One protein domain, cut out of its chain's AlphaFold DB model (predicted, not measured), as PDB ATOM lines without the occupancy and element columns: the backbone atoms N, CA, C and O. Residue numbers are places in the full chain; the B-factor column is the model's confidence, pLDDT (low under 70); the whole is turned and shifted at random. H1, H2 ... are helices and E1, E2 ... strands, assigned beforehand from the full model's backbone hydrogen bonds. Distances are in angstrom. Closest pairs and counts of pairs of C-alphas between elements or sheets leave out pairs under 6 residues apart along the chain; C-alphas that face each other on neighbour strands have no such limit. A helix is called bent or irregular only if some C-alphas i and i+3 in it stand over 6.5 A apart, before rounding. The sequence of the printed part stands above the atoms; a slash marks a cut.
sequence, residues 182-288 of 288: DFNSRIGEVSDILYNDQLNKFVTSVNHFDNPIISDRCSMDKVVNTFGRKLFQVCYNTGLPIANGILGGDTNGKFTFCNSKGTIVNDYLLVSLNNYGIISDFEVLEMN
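What this domain is: This is residues 182 to 288 of the 288 residues of an uncharacterized protein of Mytilus coruscus (UniProt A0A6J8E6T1). There is little regular structure: loops make most of a flat body, with hairpin E1-E2 at one end of its long axis, a wide loop after short H1 at the other, and H2 along one side between them. E3 continues E2 inward. The printed part has 107 residues, 34 in named elements, ordered H1, H2, E1, E2, E3, H3; the class is mixed, and the whole compact, radius of gyration of the C-alphas 14.7 A, spans 52 by 32 by 17 A.

Where its parts are: E1 is residues 257 to 259, 7.1 A; E2 262 to 264, 6.9 A; E3 267 to 271, 13.5 A; H2 226 to 238, 18.9 A; H1 196 to 199, 4.8 A, from C-alpha 196 at (458.755, 492.052, 454.441); H3 273 to 278, 10.1 A, to C-alpha 278 at (478.179, 478.612, 448.572).

How they stand to each other: E1 and E2 are an antiparallel hairpin at 168 degrees, with N 259 and O 262 2.9 A apart, within hydrogen-bond range. E2 runs on into E3 at 11 degrees; E3 pairs with no named strand. The closest C-alphas of H2 and E3, Cys 235 and Leu 270, are 7.6 A apart. H1, H2 and H3 are apart from each other. Every O i to N i+4 pair is within hydrogen-bond range in H2; H1 is too short for one; irregular H3, with C-alphas 274 and 277 7.0 A apart, has 0 of 2, but 2 of 3 O i to N i+3 pairs.

The domain as a whole: The farthest C-alphas, Ser 205 and Ser 260, are 51.9 A apart. The printed part has no cut; links H1 to H2 and H2 to E1 are long. Mean pLDDT of the printed part is 75.0; 36 residues are under 70, among them 194 to 212.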
ATOM      1  N   ASP A 182     484.867 497.389 440.899       68.50
ATOM      2  CA  ASP A 182     484.775 498.811 441.266       68.50
ATOM      3  C   ASP A 182     483.525 499.468 440.656       68.50
ATOM      4  O   ASP A 182     483.449 499.742 439.453       68.50
ATOM      5  N   PHE A 183     482.552 499.794 441.505       65.81
ATOM      6  CA  PHE A 183     481.312 500.467 441.106       65.81
ATOM      7  C   PHE A 183     481.410 501.997 441.146       65.81
ATOM      8  O   PHE A 183     480.413 502.683 440.890       65.81
ATOM      9  N   ASN A 184     482.555 502.552 441.563       73.81
ATOM     10  CA  ASN A 184     482.764 503.978 441.841       73.81
ATOM     11  C   ASN A 184     481.650 504.579 442.732       73.81
ATOM     12  O   ASN A 184     481.256 505.752 442.656       73.81
ATOM     13  N   SER A 185     481.086 503.715 443.569       75.12
ATOM     14  CA  SER A 185     479.887 503.946 444.351       75.12
ATOM     15  C   SER A 185     480.259 503.896 445.815       75.12
ATOM     16  O   SER A 185     480.940 502.983 446.252       75.12
ATOM     17  N   ARG A 186     479.801 504.874 446.587       87.50
ATOM     18  CA  ARG A 186     479.953 504.878 448.044       87.50
ATOM     19  C   ARG A 186     478.554 504.775 448.610       87.50
ATOM     20  O   ARG A 186     477.728 505.629 448.279       87.50
ATOM     21  N   ILE A 187     478.264 503.717 449.355       88.75
ATOM     22  CA  ILE A 187     476.903 503.391 449.817       88.75
ATOM     23  C   ILE A 187     476.761 503.427 451.344       88.75
ATOM     24  O   ILE A 187     475.684 503.168 451.877       88.75
ATOM     25  N   GLY A 188     477.797 503.846 452.074       91.31
ATOM     26  CA  GLY A 188     477.698 504.006 453.523       91.31
ATOM     27  C   GLY A 188     477.368 502.683 454.208       91.31
ATOM     28  O   GLY A 188     477.874 501.636 453.817       91.31
ATOM     29  N   GLU A 189     476.418 502.733 455.137       91.06
ATOM     30  CA  GLU A 189     475.774 501.579 455.796       91.06
ATOM     31  C   GLU A 189     474.291 501.466 455.424       91.06
ATOM     32  O   GLU A 189     473.473 500.942 456.170       91.06
ATOM     33  N   VAL A 190     473.904 502.022 454.273       84.12
ATOM     34  CA  VAL A 190     472.521 501.914 453.809       84.12
ATOM     35  C   VAL A 190     472.206 500.436 453.549       84.12
ATOM     36  O   VAL A 190     472.945 499.794 452.801       84.12
ATOM     37  N   SER A 191     471.132 499.937 454.174       81.00
ATOM     38  CA  SER A 191     470.638 498.558 454.049       81.00
ATOM     39  C   SER A 191     469.962 498.335 452.711       81.00
ATOM     40  O   SER A 191     468.850 498.805 452.496       81.00
ATOM     41  N   ASP A 192     470.618 497.580 451.849       76.81
ATOM     42  CA  ASP A 192     470.220 497.179 450.501       76.81
ATOM     43  C   ASP A 192     469.331 495.916 450.455       76.81
ATOM     44  O   ASP A 192     469.025 495.397 449.381       76.81
ATOM     45  N   ILE A 193     468.856 495.464 451.622       77.31
ATOM     46  CA  ILE A 193     467.911 494.354 451.797       77.31
ATOM     47  C   ILE A 193     466.529 494.906 452.143       77.31
ATOM     48  O   ILE A 193     466.383 495.724 453.055       77.31
ATOM     49  N   LEU A 194     465.507 494.458 451.408       67.44
ATOM     50  CA  LEU A 194     464.120 494.853 451.641       67.44
ATOM     51  C   LEU A 194     463.429 493.809 452.518       67.44
ATOM     52  O   LEU A 194     463.152 492.698 452.072       67.44
ATOM     53  N   TYR A 195     463.133 494.178 453.761       67.88
ATOM     54  CA  TYR A 195     462.404 493.318 454.691       67.88
ATOM     55  C   TYR A 195     460.886 493.340 454.422       67.88
ATOM     56  O   TYR A 195     460.330 494.344 453.964       67.88
ATOM     57  N   ASN A 196     460.187 492.242 454.720       61.69
ATOM     58  CA  ASN A 196     458.755 492.052 454.441       61.69
ATOM     59  C   ASN A 196     457.859 493.110 455.102       61.69
ATOM     60  O   ASN A 196     456.894 493.595 454.513       61.69
ATOM     61  N   ASP A 197     458.214 493.533 456.308       63.09
ATOM     62  CA  ASP A 197     457.591 494.620 457.062       63.09
ATOM     63  C   ASP A 197     457.704 495.986 456.357       63.09
ATOM     64  O   ASP A 197     456.845 496.855 456.539       63.09
ATOM     65  N   GLN A 198     458.699 496.170 455.483       62.41
ATOM     66  CA  GLN A 198     458.802 497.341 454.610       62.41
ATOM     67  C   GLN A 198     457.978 497.179 453.323       62.41
ATOM     68  O   GLN A 198     457.391 498.153 452.850       62.41
ATOM     69  N   LEU A 199     457.875 495.955 452.802       59.50
ATOM     70  CA  LEU A 199     457.098 495.582 451.610       59.50
ATOM     71  C   LEU A 199     455.583 495.769 451.794       59.50
ATOM     72  O   LEU A 199     454.901 496.217 450.870       59.50
ATOM     73  N   ASN A 200     455.074 495.541 453.008       57.84
ATOM     74  CA  ASN A 200     453.659 495.722 453.378       57.84
ATOM     75  C   ASN A 200     453.129 497.150 453.170       57.84
ATOM     76  O   ASN A 200     451.920 497.369 453.138       57.84
ATOM     77  N   LYS A 201     454.020 498.138 453.030       60.31
ATOM     78  CA  LYS A 201     453.652 499.528 452.713       60.31
ATOM     79  C   LYS A 201     453.318 499.730 451.235       60.31
ATOM     80  O   LYS A 201     452.693 500.729 450.891       60.31
ATOM     81  N   PHE A 202     453.755 498.812 450.377       56.56
ATOM     82  CA  PHE A 202     453.680 498.933 448.923       56.56
ATOM     83  C   PHE A 202     452.788 497.867 448.282       56.56
ATOM     84  O   PHE A 202     452.314 498.078 447.168       56.56
ATOM     85  N   VAL A 203     452.528 496.748 448.970       54.94
ATOM     86  CA  VAL A 203     451.714 495.644 448.444       54.94
ATOM     87  C   VAL A 203     450.758 495.119 449.519       54.94
ATOM     88  O   VAL A 203     451.147 494.917 450.664       54.94
ATOM     89  N   THR A 204     449.494 494.899 449.148       56.47
ATOM     90  CA  THR A 204     448.407 494.505 450.065       56.47
ATOM     91  C   THR A 204     448.247 492.993 450.240       56.47
ATOM     92  O   THR A 204     447.539 492.556 451.145       56.47
ATOM     93  N   SER A 205     448.879 492.185 449.387       54.56
ATOM     94  CA  SER A 205     448.779 490.726 449.411       54.56
ATOM     95  C   SER A 205     450.056 490.098 448.856       54.56
ATOM     96  O   SER A 205     450.208 489.949 447.643       54.56
ATOM     97  N   VAL A 206     450.976 489.734 449.743       53.72
ATOM     98  CA  VAL A 206     452.161 488.933 449.411       53.72
ATOM     99  C   VAL A 206     452.158 487.729 450.343       53.72
ATOM    100  O   VAL A 206     451.828 487.874 451.519       53.72
ATOM    101  N   ASN A 207     452.513 486.546 449.842       53.72
ATOM    102  CA  ASN A 207     452.834 485.428 450.727       53.72
ATOM    103  C   ASN A 207     454.029 485.862 451.584       53.72
ATOM    104  O   ASN A 207     455.117 486.068 451.050       53.72
ATOM    105  N   HIS A 208     453.814 486.066 452.885       53.94
ATOM    106  CA  HIS A 208     454.894 486.416 453.798       53.94
ATOM    107  C   HIS A 208     455.800 485.199 453.958       53.94
ATOM    108  O   HIS A 208     455.430 484.212 454.590       53.94
ATOM    109  N   PHE A 209     456.974 485.271 453.347       57.31
ATOM    110  CA  PHE A 209     458.101 484.450 453.760       57.31
ATOM    111  C   PHE A 209     458.692 485.060 455.036       57.31
ATOM    112  O   PHE A 209     458.498 486.247 455.294       57.31
ATOM    113  N   ASP A 210     459.394 484.280 455.853       63.31
ATOM    114  CA  ASP A 210     460.124 484.865 456.978       63.31
ATOM    115  C   ASP A 210     461.252 485.760 456.449       63.31
ATOM    116  O   ASP A 210     461.876 485.464 455.424       63.31
ATOM    117  N   ASN A 211     461.504 486.880 457.134       65.62
ATOM    118  CA  ASN A 211     462.663 487.709 456.822       65.62
ATOM    119  C   ASN A 211     463.938 486.864 456.974       65.62
ATOM    120  O   ASN A 211     464.049 486.105 457.943       65.62
ATOM    121  N   PRO A 212     464.915 487.001 456.063       66.56
ATOM    122  CA  PRO A 212     466.189 486.324 456.230       66.56
ATOM    123  C   PRO A 212     466.836 486.786 457.548       66.56
ATOM    124  O   PRO A 212     466.807 487.971 457.882       66.56
ATOM    125  N   ILE A 213     467.403 485.846 458.310       72.25
ATOM    126  CA  ILE A 213     468.160 486.151 459.531       72.25
ATOM    127  C   ILE A 213     469.580 486.521 459.104       72.25
ATOM    128  O   ILE A 213     470.439 485.659 458.929       72.25
ATOM    129  N   ILE A 214     469.798 487.811 458.887       77.56
ATOM    130  CA  ILE A 214     471.041 488.396 458.384       77.56
ATOM    131  C   ILE A 214     471.373 489.629 459.227       77.56
ATOM    132  O   ILE A 214     470.482 490.346 459.674       77.56
ATOM    133  N   SER A 215     472.665 489.829 459.481       77.56
ATOM    134  CA  SER A 215     473.163 491.010 460.187       77.56
ATOM    135  C   SER A 215     473.034 492.256 459.317       77.56
ATOM    136  O   SER A 215     473.163 492.175 458.094       77.56
ATOM    137  N   ASP A 216     472.850 493.413 459.949       82.81
ATOM    138  CA  ASP A 216     472.909 494.691 459.245       82.81
ATOM    139  C   ASP A 216     474.291 494.903 458.616       82.81
ATOM    140  O   ASP A 216     475.327 494.560 459.195       82.81
ATOM    141  N   ARG A 217     474.301 495.513 457.428       89.25
ATOM    142  CA  ARG A 217     475.531 495.788 456.692       89.25
ATOM    143  C   ARG A 217     476.382 496.830 457.404       89.25
ATOM    144  O   ARG A 217     475.952 497.966 457.600       89.25
ATOM    145  N   CYS A 218     477.631 496.476 457.680       92.81
ATOM    146  CA  CYS A 218     478.631 497.415 458.176       92.81
ATOM    147  C   CYS A 218     479.483 497.999 457.040       92.81
ATOM    148  O   CYS A 218     479.658 497.403 455.980       92.81
ATOM    149  N   SER A 219     480.034 499.191 457.258       94.88
ATOM    150  CA  SER A 219     481.018 499.791 456.348       94.88
ATOM    151  C   SER A 219     481.940 500.745 457.089       94.88
ATOM    152  O   SER A 219     481.480 501.593 457.859       94.88
ATOM    153  N   MET A 220     483.241 500.676 456.810       93.69
ATOM    154  CA  MET A 220     484.213 501.671 457.270       93.69
ATOM    155  C   MET A 220     484.047 503.016 456.546       93.69
ATOM    156  O   MET A 220     484.347 504.070 457.109       93.69
ATOM    157  N   ASP A 221     483.520 503.003 455.320       93.88
ATOM    158  CA  ASP A 221     483.143 504.209 454.591       93.88
ATOM    159  C   ASP A 221     481.665 504.531 454.825       93.88
ATOM    160  O   ASP A 221     480.786 503.837 454.318       93.88
ATOM    161  N   LYS A 222     481.386 505.600 455.580       94.50
ATOM    162  CA  LYS A 222     480.019 506.043 455.915       94.50
ATOM    163  C   LYS A 222     479.390 506.955 454.859       94.50
ATOM    164  O   LYS A 222     478.237 507.360 455.000       94.50
ATOM    165  N   VAL A 223     480.131 507.332 453.818       92.88
ATOM    166  CA  VAL A 223     479.655 508.305 452.830       92.88
ATOM    167  C   VAL A 223     478.746 507.635 451.806       92.88
ATOM    168  O   VAL A 223     479.043 506.562 451.290       92.88
ATOM    169  N   VAL A 224     477.666 508.332 451.445       89.75
ATOM    170  CA  VAL A 224     476.774 507.937 450.351       89.75
ATOM    171  C   VAL A 224     476.885 508.928 449.194       89.75
ATOM    172  O   VAL A 224     476.469 510.086 449.311       89.75
ATOM    173  N   ASN A 225     477.410 508.487 448.048       76.12
ATOM    174  CA  ASN A 225     477.492 509.306 446.837       76.12
ATOM    175  C   ASN A 225     476.298 509.051 445.888       76.12
ATOM    176  O   ASN A 225     475.441 508.197 446.118       76.12
ATOM    177  N   THR A 226     476.199 509.833 444.809       77.62
ATOM    178  CA  THR A 226     475.090 509.708 443.844       77.62
ATOM    179  C   THR A 226     475.074 508.356 443.131       77.62
ATOM    180  O   THR A 226     473.994 507.862 442.815       77.62
ATOM    181  N   PHE A 227     476.239 507.750 442.896       70.12
ATOM    182  CA  PHE A 227     476.338 506.416 442.300       70.12
ATOM    183  C   PHE A 227     475.906 505.323 443.287       70.12
ATOM    184  O   PHE A 227     475.137 504.451 442.907       70.12
ATOM    185  N   GLY A 228     476.231 505.463 444.574       75.50
ATOM    186  CA  GLY A 228     475.770 504.582 445.646       75.50
ATOM    187  C   GLY A 228     474.251 504.541 445.773       75.50
ATOM    188  O   GLY A 228     473.684 503.464 445.891       75.50
ATOM    189  N   ARG A 229     473.561 505.681 445.624       75.94
ATOM    190  CA  ARG A 229     472.082 505.702 445.563       75.94
ATOM    191  C   ARG A 229     471.511 504.942 444.361       75.94
ATOM    192  O   ARG A 229     470.406 504.420 444.446       75.94
ATOM    193  N   LYS A 230     472.232 504.893 443.237       69.88
ATOM    194  CA  LYS A 230     471.814 504.116 442.060       69.88
ATOM    195  C   LYS A 230     472.096 502.629 442.252       69.88
ATOM    196  O   LYS A 230     471.227 501.825 441.940       69.88
ATOM    197  N   LEU A 231     473.265 502.286 442.794       71.38
ATOM    198  CA  LEU A 231     473.642 500.912 443.127       71.38
ATOM    199  C   LEU A 231     472.660 500.300 444.130       71.38
ATOM    200  O   LEU A 231     472.190 499.187 443.937       71.38
ATOM    201  N   PHE A 232     472.264 501.080 445.130       75.44
ATOM    202  CA  PHE A 232     471.211 500.729 446.073       75.44
ATOM    203  C   PHE A 232     469.901 500.313 445.386       75.44
ATOM    204  O   PHE A 232     469.335 499.266 445.688       75.44
ATOM    205  N   GLN A 233     469.440 501.103 444.410       66.62
ATOM    206  CA  GLN A 233     468.232 500.777 443.654       66.62
ATOM    207  C   GLN A 233     468.395 499.494 442.829       66.62
ATOM    208  O   GLN A 233     467.439 498.736 442.702       66.62
ATOM    209  N   VAL A 234     469.588 499.249 442.276       68.06
ATOM    210  CA  VAL A 234     469.893 497.999 441.561       68.06
ATOM    211  C   VAL A 234     469.776 496.806 442.507       68.06
ATOM    212  O   VAL A 234     469.131 495.829 442.142       68.06
ATOM    213  N   CYS A 235     470.313 496.891 443.726       73.62
ATOM    214  CA  CYS A 235     470.228 495.807 444.714       73.62
ATOM    215  C   CYS A 235     468.766 495.459 445.034       73.62
ATOM    216  O   CYS A 235     468.382 494.293 444.965       73.62
ATOM    217  N   TYR A 236     467.915 496.467 445.258       69.69
ATOM    218  CA  TYR A 236     466.482 496.240 445.474       69.69
ATOM    219  C   TYR A 236     465.761 495.650 444.270       69.69
ATOM    220  O   TYR A 236     464.946 494.746 444.428       69.69
ATOM    221  N   ASN A 237     466.045 496.159 443.076       63.19
ATOM    222  CA  ASN A 237     465.359 495.713 441.871       63.19
ATOM    223  C   ASN A 237     465.762 494.288 441.468       63.19
ATOM    224  O   ASN A 237     464.964 493.572 440.872       63.19
ATOM    225  N   THR A 238     466.990 493.881 441.789       60.00
ATOM    226  CA  THR A 238     467.554 492.575 441.417       60.00
ATOM    227  C   THR A 238     467.432 491.525 442.517       60.00
ATOM    228  O   THR A 238     467.548 490.336 442.239       60.00
ATOM    229  N   GLY A 239     467.246 491.937 443.773       71.12
ATOM    230  CA  GLY A 239     467.370 491.037 444.919       71.12
ATOM    231  C   GLY A 239     468.804 490.538 445.149       71.12
ATOM    232  O   GLY A 239     468.993 489.505 445.795       71.12
ATOM    233  N   LEU A 240     469.808 491.242 444.612       71.06
ATOM    234  CA  LEU A 240     471.227 490.978 444.852       71.06
ATOM    235  C   LEU A 240     471.797 492.004 445.838       71.06
ATOM    236  O   LEU A 240     472.272 493.060 445.407       71.06
ATOM    237  N   PRO A 241     471.765 491.721 447.147       87.81
ATOM    238  CA  PRO A 241     472.424 492.568 448.120       87.81
ATOM    239  C   PRO A 241     473.949 492.489 448.011       87.81
ATOM    240  O   PRO A 241     474.533 491.538 447.484       87.81
ATOM    241  N   ILE A 242     474.589 493.511 448.553       90.00
ATOM    242  CA  ILE A 242     476.020 493.670 448.726       90.00
ATOM    243  C   ILE A 242     476.483 492.758 449.865       90.00
ATOM    244  O   ILE A 242     476.023 492.867 450.997       90.00
ATOM    245  N   ALA A 243     477.442 491.883 449.574       88.69
ATOM    246  CA  ALA A 243     478.050 490.976 450.542       88.69
ATOM    247  C   ALA A 243     479.054 491.667 451.482       88.69
ATOM    248  O   ALA A 243     479.250 491.211 452.610       88.69
ATOM    249  N   ASN A 244     479.689 492.759 451.037       91.62
ATOM    250  CA  ASN A 244     480.621 493.541 451.853       91.62
ATOM    251  C   ASN A 244     479.961 494.038 453.132       91.62
ATOM    252  O   ASN A 244     478.894 494.646 453.077       91.62
ATOM    253  N   GLY A 245     480.620 493.834 454.271       90.94
ATOM    254  CA  GLY A 245     480.056 494.207 455.566       90.94
ATOM    255  C   GLY A 245     479.055 493.215 456.142       90.94
ATOM    256  O   GLY A 245     478.428 493.550 457.145       90.94
ATOM    257  N   ILE A 246     478.869 492.048 455.516       88.94
ATOM    258  CA  ILE A 246     477.892 491.035 455.936       88.94
ATOM    259  C   ILE A 246     478.493 489.629 455.912       88.94
ATOM    260  O   ILE A 246     478.387 488.887 456.887       88.94
ATOM    261  N   LEU A 247     479.071 489.238 454.776       85.38
ATOM    262  CA  LEU A 247     479.461 487.861 454.496       85.38
ATOM    263  C   LEU A 247     480.912 487.587 454.912       85.38
ATOM    264  O   LEU A 247     481.792 488.419 454.706       85.38
ATOM    265  N   GLY A 248     481.173 486.384 455.428       82.81
ATOM    266  CA  GLY A 248     482.530 485.884 455.658       82.81
ATOM    267  C   GLY A 248     483.351 486.724 456.643       82.81
ATOM    268  O   GLY A 248     482.842 487.185 457.664       82.81
ATOM    269  N   GLY A 249     484.640 486.888 456.344       81.94
ATOM    270  CA  GLY A 249     485.600 487.650 457.144       81.94
ATOM    271  C   GLY A 249     485.492 489.178 457.022       81.94
ATOM    272  O   GLY A 249     486.164 489.893 457.770       81.94
ATOM    273  N   ASP A 250     484.658 489.712 456.123       86.88
ATOM    274  CA  ASP A 250     484.467 491.159 455.933       86.88
ATOM    275  C   ASP A 250     483.251 491.721 456.696       86.88
ATOM    276  O   ASP A 250     482.472 492.512 456.171       86.88
ATOM    277  N   THR A 251     483.075 491.363 457.969       86.69
ATOM    278  CA  THR A 251     481.918 491.824 458.768       86.69
ATOM    279  C   THR A 251     481.940 493.317 459.105       86.69
ATOM    280  O   THR A 251     480.954 493.843 459.600       86.69
ATOM    281  N   ASN A 252     483.056 494.015 458.872       89.88
ATOM    282  CA  ASN A 252     483.197 495.451 459.146       89.88
ATOM    283  C   ASN A 252     483.067 496.323 457.885       89.88
ATOM    284  O   ASN A 252     483.087 497.550 458.001       89.88
ATOM    285  N   GLY A 253     482.978 495.711 456.697       89.94
ATOM    286  CA  GLY A 253     482.976 496.405 455.409       89.94
ATOM    287  C   GLY A 253     484.244 497.236 455.236       89.94
ATOM    288  O   GLY A 253     484.198 498.473 455.230       89.94
ATOM    289  N   LYS A 254     485.391 496.553 455.197       88.00
ATOM    290  CA  LYS A 254     486.720 497.171 455.133       88.00
ATOM    291  C   LYS A 254     486.864 498.032 453.874       88.00
ATOM    292  O   LYS A 254     486.232 497.788 452.849       88.00
ATOM    293  N   PHE A 255     487.736 499.039 453.944       87.00
ATOM    294  CA  PHE A 255     488.083 499.856 452.780       87.00
ATOM    295  C   PHE A 255     488.621 498.992 451.640       87.00
ATOM    296  O   PHE A 255     489.530 498.194 451.849       87.00
ATOM    297  N   THR A 256     488.093 499.198 450.437       75.25
ATOM    298  CA  THR A 256     488.496 498.466 449.229       75.25
ATOM    299  C   THR A 256     489.405 499.282 448.314       75.25
ATOM    300  O   THR A 256     490.128 498.721 447.497       75.25
ATOM    301  N   PHE A 257     489.497 500.593 448.556       77.00
ATOM    302  CA  PHE A 257     490.440 501.474 447.880       77.00
ATOM    303  C   PHE A 257     491.132 502.452 448.838       77.00
ATOM    304  O   PHE A 257     490.502 503.045 449.719       77.00
ATOM    305  N   CYS A 258     492.430 502.683 448.620       77.50
ATOM    306  CA  CYS A 258     493.248 503.647 449.355       77.50
ATOM    307  C   CYS A 258     494.131 504.465 448.401       77.50
ATOM    308  O   CYS A 258     494.738 503.933 447.471       77.50
ATOM    309  N   ASN A 259     494.235 505.775 448.639       75.06
ATOM    310  CA  ASN A 259     495.250 506.628 448.026       75.06
ATOM    311  C   ASN A 259     495.690 507.754 448.982       75.06
ATOM    312  O   ASN A 259     495.198 507.878 450.100       75.06
ATOM    313  N   SER A 260     496.580 508.640 448.522       67.94
ATOM    314  CA  SER A 260     497.072 509.781 449.316       67.94
ATOM    315  C   SER A 260     495.994 510.776 449.768       67.94
ATOM    316  O   SER A 260     496.265 511.635 450.603       67.94
ATOM    317  N   LYS A 261     494.781 510.693 449.214       70.50
ATOM    318  CA  LYS A 261     493.631 511.543 449.545       70.50
ATOM    319  C   LYS A 261     492.631 510.851 450.475       70.50
ATOM    320  O   LYS A 261     491.660 511.494 450.865       70.50
ATOM    321  N   GLY A 262     492.857 509.585 450.822       78.81
ATOM    322  CA  GLY A 262     492.055 508.838 451.782       78.81
ATOM    323  C   GLY A 262     491.651 507.451 451.295       78.81
ATOM    324  O   GLY A 262     492.104 506.959 450.260       78.81
ATOM    325  N   THR A 263     490.767 506.841 452.073       81.81
ATOM    326  CA  THR A 263     490.253 505.488 451.877       81.81
ATOM    327  C   THR A 263     488.752 505.519 451.612       81.81
ATOM    328  O   THR A 263     488.031 506.354 452.165       81.81
ATOM    329  N   ILE A 264     488.277 504.633 450.737       81.06
ATOM    330  CA  ILE A 264     486.852 504.488 450.407       81.06
ATOM    331  C   ILE A 264     486.483 503.012 450.250       81.06
ATOM    332  O   ILE A 264     487.353 502.153 450.090       81.06
ATOM    333  N   VAL A 265     485.179 502.742 450.289       84.12
ATOM    334  CA  VAL A 265     484.602 501.470 449.840       84.12
ATOM    335  C   VAL A 265     483.898 501.732 448.509       84.12
ATOM    336  O   VAL A 265     482.979 502.553 448.446       84.12
ATOM    337  N   ASN A 266     484.361 501.090 447.442       77.38
ATOM    338  CA  ASN A 266     483.810 501.220 446.088       77.38
ATOM    339  C   ASN A 266     483.836 499.922 445.278       77.38
ATOM    340  O   ASN A 266     483.036 499.801 444.349       77.38
ATOM    341  N   ASP A 267     484.687 498.966 445.644       76.31
ATOM    342  CA  ASP A 267     484.583 497.593 445.166       76.31
ATOM    343  C   ASP A 267     483.557 496.807 445.984       76.31
ATOM    344  O   ASP A 267     483.647 496.770 447.213       76.31
ATOM    345  N   TYR A 268     482.596 496.175 445.307       79.69
ATOM    346  CA  TYR A 268     481.551 495.377 445.954       79.69
ATOM    347  C   TYR A 268     481.421 493.993 445.330       79.69
ATOM    348  O   TYR A 268     481.774 493.805 444.169       79.69
ATOM    349  N   LEU A 269     480.857 493.051 446.084       79.50
ATOM    350  CA  LEU A 269     480.264 491.813 445.580       79.50
ATOM    351  C   LEU A 269     478.749 491.868 445.798       79.50
ATOM    352  O   LEU A 269     478.304 492.022 446.929       79.50
ATOM    353  N   LEU A 270     477.964 491.722 444.735       81.31
ATOM    354  CA  LEU A 270     476.510 491.601 444.766       81.31
ATOM    355  C   LEU A 270     476.139 490.139 444.525       81.31
ATOM    356  O   LEU A 270     476.546 489.543 443.522       81.31
ATOM    357  N   VAL A 271     475.374 489.563 445.447       73.06
ATOM    358  CA  VAL A 271     474.993 488.149 445.425       73.06
ATOM    359  C   VAL A 271     473.718 487.933 446.233       73.06
ATOM    360  O   VAL A 271     473.516 488.542 447.277       73.06
ATOM    361  N   SER A 272     472.844 487.049 445.752       77.44
ATOM    362  CA  SER A 272     471.617 486.682 446.465       77.44
ATOM    363  C   SER A 272     471.936 486.048 447.821       77.44
ATOM    364  O   SER A 272     472.824 485.201 447.915       77.44
ATOM    365  N   LEU A 273     471.148 486.375 448.848       80.88
ATOM    366  CA  LEU A 273     471.288 485.810 450.198       80.88
ATOM    367  C   LEU A 273     471.249 484.278 450.213       80.88
ATOM    368  O   LEU A 273     471.996 483.644 450.953       80.88
ATOM    369  N   ASN A 274     470.439 483.671 449.341       74.31
ATOM    370  CA  ASN A 274     470.335 482.213 449.219       74.31
ATOM    371  C   ASN A 274     471.657 481.558 448.787       74.31
ATOM    372  O   ASN A 274     471.880 480.378 449.038       74.31
ATOM    373  N   ASN A 275     472.542 482.337 448.164       66.81
ATOM    374  CA  ASN A 275     473.832 481.893 447.660       66.81
ATOM    375  C   ASN A 275     474.986 482.275 448.597       66.81
ATOM    376  O   ASN A 275     476.139 482.032 448.269       66.81
ATOM    377  N   TYR A 276     474.727 482.830 449.783       78.88
ATOM    378  CA  TYR A 276     475.805 483.116 450.737       78.88
ATOM    379  C   TYR A 276     476.498 481.827 451.195       78.88
ATOM    380  O   TYR A 276     477.718 481.785 451.299       78.88
ATOM    381  N   GLY A 277     475.736 480.743 451.382       69.38
ATOM    382  CA  GLY A 277     476.267 479.452 451.829       69.38
ATOM    383  C   GLY A 277     477.188 478.738 450.832       69.38
ATOM    384  O   GLY A 277     477.862 477.790 451.224       69.38
ATOM    385  N   ILE A 278     477.236 479.167 449.562       67.62
ATOM    386  CA  ILE A 278     478.179 478.612 448.572       67.62
ATOM    387  C   ILE A 278     479.542 479.316 448.599       67.62
ATOM    388  O   ILE A 278     480.501 478.820 448.012       67.62
ATOM    389  N   ILE A 279     479.630 480.471 449.263       67.31
ATOM    390  CA  ILE A 279     480.859 481.244 449.409       67.31
ATOM    391  C   ILE A 279     481.511 480.796 450.717       67.31
ATOM    392  O   ILE A 279     481.038 481.114 451.804       67.31
ATOM    393  N   SER A 280     482.590 480.019 450.606       68.31
ATOM    394  CA  SER A 280     483.297 479.471 451.770       68.31
ATOM    395  C   SER A 280     484.004 480.540 452.596       68.31
ATOM    396  O   SER A 280     484.134 480.383 453.807       68.31
ATOM    397  N   ASP A 281     484.489 481.590 451.935       73.25
ATOM    398  CA  ASP A 281     485.142 482.721 452.576       73.25
ATOM    399  C   ASP A 281     485.009 483.979 451.708       73.25
ATOM    400  O   ASP A 281     484.972 483.900 450.476       73.25
ATOM    401  N   PHE A 282     484.928 485.131 452.362       79.31
ATOM    402  CA  PHE A 282     484.858 486.441 451.732       79.31
ATOM    403  C   PHE A 282     485.635 487.439 452.584       79.31
ATOM    404  O   PHE A 282     485.218 487.788 453.688       79.31
ATOM    405  N   GLU A 283     486.770 487.897 452.064       78.62
ATOM    406  CA  GLU A 283     487.654 488.818 452.763       78.62
ATOM    407  C   GLU A 283     488.119 489.944 451.833       78.62
ATOM    408  O   GLU A 283     488.507 489.723 450.684       78.62
ATOM    409  N   VAL A 284     488.141 491.161 452.376       76.69
ATOM    410  CA  VAL A 284     488.944 492.258 451.835       76.69
ATOM    411  C   VAL A 284     490.338 492.160 452.450       76.69
ATOM    412  O   VAL A 284     490.511 492.352 453.662       76.69
ATOM    413  N   LEU A 285     491.317 491.825 451.609       72.94
ATOM    414  CA  LEU A 285     492.717 491.697 452.007       72.94
ATOM    415  C   LEU A 285     493.297 493.067 452.370       72.94
ATOM    416  O   LEU A 285     492.966 494.079 451.747       72.94
ATOM    417  N   GLU A 286     494.175 493.098 453.373       60.47
ATOM    418  CA  GLU A 286     494.834 494.338 453.778       60.47
ATOM    419  C   GLU A 286     495.660 494.925 452.626       60.47
ATOM    420  O   GLU A 286     496.415 494.231 451.941       60.47
ATOM    421  N   MET A 287     495.498 496.231 452.413       55.62
ATOM    422  CA  MET A 287     496.320 496.982 451.474       55.62
ATOM    423  C   MET A 287     497.672 497.268 452.131       55.62
ATOM    424  O   MET A 287     497.752 498.139 452.999       55.62
ATOM    425  N   ASN A 288     498.702 496.517 451.731       43.91
ATOM    426  CA  ASN A 288     500.105 496.790 452.073       43.91
ATOM    427  C   ASN A 288     500.612 498.096 451.450       43.91
ATOM    428  O   ASN A 288     500.267 498.364 450.273       43.91
TER     429      ASN A 288